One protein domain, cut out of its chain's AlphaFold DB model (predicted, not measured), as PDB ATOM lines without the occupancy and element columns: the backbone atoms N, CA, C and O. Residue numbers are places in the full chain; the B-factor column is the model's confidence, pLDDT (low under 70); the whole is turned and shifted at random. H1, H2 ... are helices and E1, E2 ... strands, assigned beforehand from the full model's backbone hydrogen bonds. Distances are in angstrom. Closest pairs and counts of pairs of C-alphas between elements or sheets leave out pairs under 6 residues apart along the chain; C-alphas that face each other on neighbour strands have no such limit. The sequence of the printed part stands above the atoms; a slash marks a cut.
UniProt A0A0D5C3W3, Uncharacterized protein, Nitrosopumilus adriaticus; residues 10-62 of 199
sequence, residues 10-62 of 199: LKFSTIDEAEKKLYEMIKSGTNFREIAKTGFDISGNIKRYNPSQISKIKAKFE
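This is residues 10 to 62 of the 199 residues of an uncharacterized protein of Nitrosopumilus adriaticus (UniProt A0A0D5C3W3). A small three-stranded sheet sits at one end of the domain, with the first part of the longest helix, H1, over one of its faces and the other face bare of named helices. Away from the sheet, H3 crosses H1 nearly at a right angle, and the short helix H2 sits near the later part of H1 and the start of H3. The printed part has 53 residues, with three named helices and three named strands in the order E1 H1 H2 E2 E3 H3; the mixed sheet runs E1, E2, E3. The class is mixed, helices and strands, and the whole is compact, with a radius of gyration of the C-alphas of 10.0 A and a rounded outline of 26 by 20 by 19 A.

E1, residues 10 to 12, begins at C-alpha 10 (46.973, -53.958, 81.018) and is 6.8 A long. H1, residues 15 to 27, is 18.4 A long, from C-alpha 15 at (42.203, -44.742, 75.188). H2, residues 32 to 35, measures 5.0 A. E2, residues 39 to 42, measures 9.4 A, and E3, residues 45 to 47, 6.2 A. H3, residues 51 to 61, is 15.7 A long and ends at C-alpha 61 (52.884, -41.430, 67.381).

E1 and E2 are parallel neighbours at 18 degrees, with N 10 and O 39 within hydrogen-bond range at 2.8 A. E1, H1 and H2, and E2 form a strand-helix-strand unit, two parallel neighbour strands with helices between, and its crossover is right-handed. E2 and E3 form an antiparallel hairpin at 138 degrees, with N 40 and O 47 at 2.8 A. H1 is on the sheet at a height of 10.6 A, over E1 and E2, and runs along the strands, at 15 degrees to E1 on the local plane; with the sheet it makes two layers, helices on one face of a sheet. H1 touches H3 about perpendicular, at 85 degrees; their closest C-alphas, of Tyr 23 and Lys 58, are 5.8 A apart. With residues 22 to 26 alone H1 only just touches H2, with 3 pairs of C-alphas within 8 A, the closest those of Leu 22 and Ile 35 at 7.3 A. H2 and H3 only just touch, also with 3 pairs, the closest those of Phe 32 and Pro 51 at 6.3 A. H2 and H3 are not on the sheet; E2 and H3 are apart. In H1 and H3 every O i to N i+4 pair is within hydrogen-bond range; H2 is too short for such a pair.

The two C-alphas farthest apart, of Gly 44 and Glu 62, are 28.0 A apart. The printed part has no cut, and no link is long. Mean pLDDT of the printed part is 83.3; residues 29, 52 and 55 are under 70.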
ATOM      1  N   LEU A  10      46.438 -55.230  80.542       90.44
ATOM      2  CA  LEU A  10      46.973 -53.958  81.018       90.44
ATOM      3  C   LEU A  10      45.818 -52.975  81.230       90.44
ATOM      4  O   LEU A  10      44.949 -52.868  80.367       90.44
ATOM      5  N   LYS A  11      45.805 -52.273  82.367       91.94
ATOM      6  CA  LYS A  11      44.729 -51.344  82.743       91.94
ATOM      7  C   LYS A  11      45.105 -49.898  82.450       91.94
ATOM      8  O   LYS A  11      46.206 -49.475  82.799       91.94
ATOM      9  N   PHE A  12      44.164 -49.151  81.883       93.25
ATOM     10  CA  PHE A  12      44.308 -47.738  81.543       93.25
ATOM     11  C   PHE A  12      43.027 -46.967  81.852       93.25
ATOM     12  O   PHE A  12      41.916 -47.504  81.769       93.25
ATOM     13  N   SER A  13      43.179 -45.687  82.180       87.06
ATOM     14  CA  SER A  13      42.048 -44.801  82.461       87.06
ATOM     15  C   SER A  13      41.445 -44.243  81.173       87.06
ATOM     16  O   SER A  13      40.256 -43.940  81.138       87.06
ATOM     17  N   THR A  14      42.251 -44.121  80.111       91.56
ATOM     18  CA  THR A  14      41.833 -43.557  78.820       91.56
ATOM     19  C   THR A  14      42.359 -44.358  77.625       91.56
ATOM     20  O   THR A  14      43.317 -45.126  77.728       91.56
ATOM     21  N   ILE A  15      41.740 -44.150  76.455       91.38
ATOM     22  CA  ILE A  15      42.203 -44.742  75.188       91.38
ATOM     23  C   ILE A  15      43.607 -44.238  74.833       91.38
ATOM     24  O   ILE A  15      44.449 -45.036  74.437       91.38
ATOM     25  N   ASP A  16      43.885 -42.945  75.012       91.56
ATOM     26  CA  ASP A  16      45.188 -42.372  74.654       91.56
ATOM     27  C   ASP A  16      46.340 -42.953  75.488       91.56
ATOM     28  O   ASP A  16      47.431 -43.168  74.958       91.56
ATOM     29  N   GLU A  17      46.120 -43.255  76.771       91.00
ATOM     30  CA  GLU A  17      47.107 -43.948  77.613       91.00
ATOM     31  C   GLU A  17      47.385 -45.370  77.114       91.00
ATOM     32  O   GLU A  17      48.544 -45.781  77.013       91.00
ATOM     33  N   ALA A  18      46.328 -46.102  76.751       92.19
ATOM     34  CA  ALA A  18      46.445 -47.446  76.200       92.19
ATOM     35  C   ALA A  18      47.214 -47.444  74.868       92.19
ATOM     36  O   ALA A  18      48.090 -48.282  74.649       92.19
ATOM     37  N   GLU A  19      46.928 -46.481  73.988       93.00
ATOM     38  CA  GLU A  19      47.605 -46.338  72.698       93.00
ATOM     39  C   GLU A  19      49.073 -45.901  72.848       93.00
ATOM     40  O   GLU A  19      49.939 -46.442  72.157       93.00
ATOM     41  N   LYS A  20      49.391 -44.999  73.790       92.62
ATOM     42  CA  LYS A  20      50.785 -44.650  74.124       92.62
ATOM     43  C   LYS A  20      51.554 -45.862  74.627       92.62
ATOM     44  O   LYS A  20      52.676 -46.097  74.179       92.62
ATOM     45  N   LYS A  21      50.954 -46.666  75.512       92.62
ATOM     46  CA  LYS A  21      51.618 -47.870  76.017       92.62
ATOM     47  C   LYS A  21      51.850 -48.898  74.916       92.62
ATOM     48  O   LYS A  21      52.914 -49.508  74.856       92.62
ATOM     49  N   LEU A  22      50.880 -49.057  74.021       91.19
ATOM     50  CA  LEU A  22      51.027 -49.889  72.833       91.19
ATOM     51  C   LEU A  22      52.194 -49.405  71.962       91.19
ATOM     52  O   LEU A  22      53.014 -50.216  71.535       91.19
ATOM     53  N   TYR A  23      52.317 -48.096  71.742       89.50
ATOM     54  CA  TYR A  23      53.441 -47.524  71.004       89.50
ATOM     55  C   TYR A  23      54.794 -47.752  71.700       89.50
ATOM     56  O   TYR A  23      55.769 -48.114  71.042       89.50
ATOM     57  N   GLU A  24      54.864 -47.636  73.029       90.44
ATOM     58  CA  GLU A  24      56.070 -47.995  73.791       90.44
ATOM     59  C   GLU A  24      56.461 -49.465  73.607       90.44
ATOM     60  O   GLU A  24      57.645 -49.757  73.437       90.44
ATOM     61  N   MET A  25      55.488 -50.384  73.605       86.31
ATOM     62  CA  MET A  25      55.734 -51.812  73.362       86.31
ATOM     63  C   MET A  25      56.312 -52.052  71.963       86.31
ATOM     64  O   MET A  25      57.221 -52.868  71.811       86.31
ATOM     65  N   ILE A  26      55.831 -51.327  70.948       81.19
ATOM     66  CA  ILE A  26      56.409 -51.366  69.596       81.19
ATOM     67  C   ILE A  26      57.857 -50.866  69.635       81.19
ATOM     68  O   ILE A  26      58.756 -51.541  69.134       81.19
ATOM     69  N   LYS A  27      58.103 -49.713  70.269       82.31
ATOM     70  CA  LYS A  27      59.440 -49.109  70.367       82.31
ATOM     71  C   LYS A  27      60.435 -50.002  71.119       82.31
ATOM     72  O   LYS A  27      61.621 -49.985  70.807       82.31
ATOM     73  N   SER A  28      59.966 -50.796  72.081       80.06
ATOM     74  CA  SER A  28      60.786 -51.764  72.816       80.06
ATOM     75  C   SER A  28      61.035 -53.074  72.055       80.06
ATOM     76  O   SER A  28      61.641 -53.984  72.614       80.06
ATOM     77  N   GLY A  29      60.562 -53.196  70.808       67.00
ATOM     78  CA  GLY A  29      60.762 -54.372  69.958       67.00
ATOM     79  C   GLY A  29      59.743 -55.497  70.158       67.00
ATOM     80  O   GLY A  29      59.963 -56.605  69.670       67.00
ATOM     81  N   THR A  30      58.628 -55.249  70.855       76.44
ATOM     82  CA  THR A  30      57.562 -56.252  71.025       76.44
ATOM     83  C   THR A  30      56.870 -56.497  69.687       76.44
ATOM     84  O   THR A  30      56.449 -55.554  69.010       76.44
ATOM     85  N   ASN A  31      56.716 -57.760  69.287       71.25
ATOM     86  CA  ASN A  31      56.138 -58.071  67.983       71.25
ATOM     87  C   ASN A  31      54.611 -57.854  67.953       71.25
ATOM     88  O   ASN A  31      53.909 -57.942  68.962       71.25
ATOM     89  N   PHE A  32      54.058 -57.616  66.761       73.44
ATOM     90  CA  PHE A  32      52.631 -57.299  66.604       73.44
ATOM     91  C   PHE A  32      51.712 -58.462  67.006       73.44
ATOM     92  O   PHE A  32      50.585 -58.233  67.438       73.44
ATOM     93  N   ARG A  33      52.175 -59.715  66.887       70.31
ATOM     94  CA  ARG A  33      51.398 -60.902  67.288       70.31
ATOM     95  C   ARG A  33      51.269 -61.019  68.805       70.31
ATOM     96  O   ARG A  33      50.275 -61.568  69.276       70.31
ATOM     97  N   GLU A  34      52.266 -60.563  69.549       74.25
ATOM     98  CA  GLU A  34      52.258 -60.484  71.007       74.25
ATOM     99  C   GLU A  34      51.361 -59.343  71.465       74.25
ATOM    100  O   GLU A  34      50.454 -59.585  72.256       74.25
ATOM    101  N   ILE A  35      51.511 -58.155  70.871       77.06
ATOM    102  CA  ILE A  35      50.654 -56.995  71.158       77.06
ATOM    103  C   ILE A  35      49.177 -57.320  70.886       77.06
ATOM    104  O   ILE A  35      48.315 -57.007  71.703       77.06
ATOM    105  N   ALA A  36      48.864 -58.008  69.783       75.81
ATOM    106  CA  ALA A  36      47.488 -58.382  69.439       75.81
ATOM    107  C   ALA A  36      46.847 -59.383  70.421       75.81
ATOM    108  O   ALA A  36      45.621 -59.522  70.457       75.81
ATOM    109  N   LYS A  37      47.660 -60.093  71.214       83.81
ATOM    110  CA  LYS A  37      47.197 -60.996  72.279       83.81
ATOM    111  C   LYS A  37      47.066 -60.290  73.629       83.81
ATOM    112  O   LYS A  37      46.425 -60.840  74.521       83.81
ATOM    113  N   THR A  38      47.646 -59.103  73.786       88.00
ATOM    114  CA  THR A  38      47.521 -58.288  74.996       88.00
ATOM    115  C   THR A  38      46.136 -57.643  75.054       88.00
ATOM    116  O   THR A  38      45.684 -57.008  74.101       88.00
ATOM    117  N   GLY A  39      45.442 -57.814  76.179       91.00
ATOM    118  CA  GLY A  39      44.209 -57.088  76.472       91.00
ATOM    119  C   GLY A  39      44.521 -55.710  77.047       91.00
ATOM    120  O   GLY A  39      45.345 -55.586  77.948       91.00
ATOM    121  N   PHE A  40      43.848 -54.680  76.554       93.12
ATOM    122  CA  PHE A  40      43.913 -53.320  77.079       93.12
ATOM    123  C   PHE A  40      42.560 -53.016  77.721       93.12
ATOM    124  O   PHE A  40      41.581 -52.794  77.014       93.12
ATOM    125  N   ASP A  41      42.489 -53.082  79.045       93.69
ATOM    126  CA  ASP A  41      41.309 -52.717  79.827       93.69
ATOM    127  C   ASP A  41      41.240 -51.192  79.939       93.69
ATOM    128  O   ASP A  41      42.090 -50.568  80.577       93.69
ATOM    129  N   ILE A  42      40.256 -50.601  79.266       92.88
ATOM    130  CA  ILE A  42      40.038 -49.158  79.203       92.88
ATOM    131  C   ILE A  42      38.707 -48.875  79.888       92.88
ATOM    132  O   ILE A  42      37.639 -49.172  79.343       92.88
ATOM    133  N   SER A  43      38.778 -48.331  81.102       86.62
ATOM    134  CA  SER A  43      37.597 -48.027  81.926       86.62
ATOM    135  C   SER A  43      36.648 -49.228  82.119       86.62
ATOM    136  O   SER A  43      35.430 -49.063  82.112       86.62
ATOM    137  N   GLY A  44      37.188 -50.443  82.268       84.06
ATOM    138  CA  GLY A  44      36.418 -51.677  82.471       84.06
ATOM    139  C   GLY A  44      36.105 -52.453  81.190       84.06
ATOM    140  O   GLY A  44      35.531 -53.539  81.267       84.06
ATOM    141  N   ASN A  45      36.478 -51.936  80.013       87.94
ATOM    142  CA  ASN A  45      36.274 -52.606  78.731       87.94
ATOM    143  C   ASN A  45      37.594 -53.136  78.170       87.94
ATOM    144  O   ASN A  45      38.478 -52.364  77.795       87.94
ATOM    145  N   ILE A  46      37.709 -54.460  78.046       91.38
ATOM    146  CA  ILE A  46      38.896 -55.098  77.469       91.38
ATOM    147  C   ILE A  46      38.857 -54.979  75.945       91.38
ATOM    148  O   ILE A  46      38.045 -55.610  75.267       91.38
ATOM    149  N   LYS A  47      39.792 -54.208  75.398       90.06
ATOM    150  CA  LYS A  47      40.021 -54.048  73.964       90.06
ATOM    151  C   LYS A  47      41.275 -54.803  73.539       90.06
ATOM    152  O   LYS A  47      42.299 -54.772  74.217       90.06
ATOM    153  N   ARG A  48      41.214 -55.455  72.382       89.06
ATOM    154  CA  ARG A  48      42.386 -56.019  71.698       89.06
ATOM    155  C   ARG A  48      42.565 -55.302  70.372       89.06
ATOM    156  O   ARG A  48      41.584 -55.040  69.677       89.06
ATOM    157  N   TYR A  49      43.808 -54.982  70.042       79.69
ATOM    158  CA  TYR A  49      44.137 -54.292  68.804       79.69
ATOM    159  C   TYR A  49      44.574 -55.304  67.753       79.69
ATOM    160  O   TYR A  49      45.499 -56.084  67.967       79.69
ATOM    161  N   ASN A  50      43.908 -55.298  66.603       74.44
ATOM    162  CA  ASN A  50      44.356 -56.086  65.462       74.44
ATOM    163  C   ASN A  50      45.588 -55.428  64.797       74.44
ATOM    164  O   ASN A  50      45.850 -54.244  65.028       74.44
ATOM    165  N   PRO A  51      46.333 -56.145  63.935       70.25
ATOM    166  CA  PRO A  51      47.533 -55.602  63.291       70.25
ATOM    167  C   PRO A  51      47.319 -54.280  62.533       70.25
ATOM    168  O   PRO A  51      48.182 -53.404  62.570       70.25
ATOM    169  N   SER A  52      46.158 -54.089  61.899       64.25
ATOM    170  CA  SER A  52      45.830 -52.832  61.210       64.25
ATOM    171  C   SER A  52      45.675 -51.670  62.196       64.25
ATOM    172  O   SER A  52      46.186 -50.577  61.959       64.25
ATOM    173  N   GLN A  53      45.021 -51.897  63.336       72.69
ATOM    174  CA  GLN A  53      44.872 -50.893  64.391       72.69
ATOM    175  C   GLN A  53      46.209 -50.576  65.070       72.69
ATOM    176  O   GLN A  53      46.499 -49.405  65.290       72.69
ATOM    177  N   ILE A  54      47.040 -51.590  65.335       76.94
ATOM    178  CA  ILE A  54      48.412 -51.424  65.850       76.94
ATOM    179  C   ILE A  54      49.217 -50.516  64.910       76.94
ATOM    180  O   ILE A  54      49.851 -49.565  65.361       76.94
ATOM    181  N   SER A  55      49.124 -50.753  63.598       68.69
ATOM    182  CA  SER A  55      49.811 -49.946  62.579       68.69
ATOM    183  C   SER A  55      49.321 -48.496  62.556       68.69
ATOM    184  O   SER A  55      50.125 -47.569  62.499       68.69
ATOM    185  N   LYS A  56      48.004 -48.272  62.670       75.62
ATOM    186  CA  LYS A  56      47.428 -46.917  62.764       75.62
ATOM    187  C   LYS A  56      47.897 -46.175  64.013       75.62
ATOM    188  O   LYS A  56      48.181 -44.985  63.937       75.62
ATOM    189  N   ILE A  57      47.993 -46.871  65.145       82.12
ATOM    190  CA  ILE A  57      48.489 -46.293  66.398       82.12
ATOM    191  C   ILE A  57      49.976 -45.958  66.274       82.12
ATOM    192  O   ILE A  57      50.370 -44.851  66.619       82.12
ATOM    193  N   LYS A  58      50.793 -46.850  65.701       80.62
ATOM    194  CA  LYS A  58      52.201 -46.560  65.386       80.62
ATOM    195  C   LYS A  58      52.328 -45.265  64.575       80.62
ATOM    196  O   LYS A  58      53.018 -44.343  64.997       80.62
ATOM    197  N   ALA A  59      51.564 -45.151  63.489       71.44
ATOM    198  CA  ALA A  59      51.552 -43.968  62.629       71.44
ATOM    199  C   ALA A  59      51.029 -42.690  63.319       71.44
ATOM    200  O   ALA A  59      51.380 -41.590  62.904       71.44
ATOM    201  N   LYS A  60      50.194 -42.810  64.363       83.00
ATOM    202  CA  LYS A  60      49.720 -41.672  65.175       83.00
ATOM    203  C   LYS A  60      50.850 -41.055  66.011       83.00
ATOM    204  O   LYS A  60      50.818 -39.849  66.245       83.00
ATOM    205  N   PHE A  61      51.812 -41.861  66.471       80.12
ATOM    206  CA  PHE A  61      52.884 -41.430  67.381       80.12
ATOM    207  C   PHE A  61      54.266 -41.305  66.729       80.12
ATOM    208  O   PHE A  61      55.154 -40.681  67.315       80.12
ATOM    209  N   GLU A  62      54.470 -41.869  65.540       75.69
ATOM    210  CA  GLU A  62      55.668 -41.607  64.746       75.69
ATOM    211  C   GLU A  62      55.578 -40.234  64.062       75.69
ATOM    212  O   GLU A  62      54.493 -39.810  63.653       75.69
TER     213      GLU A  62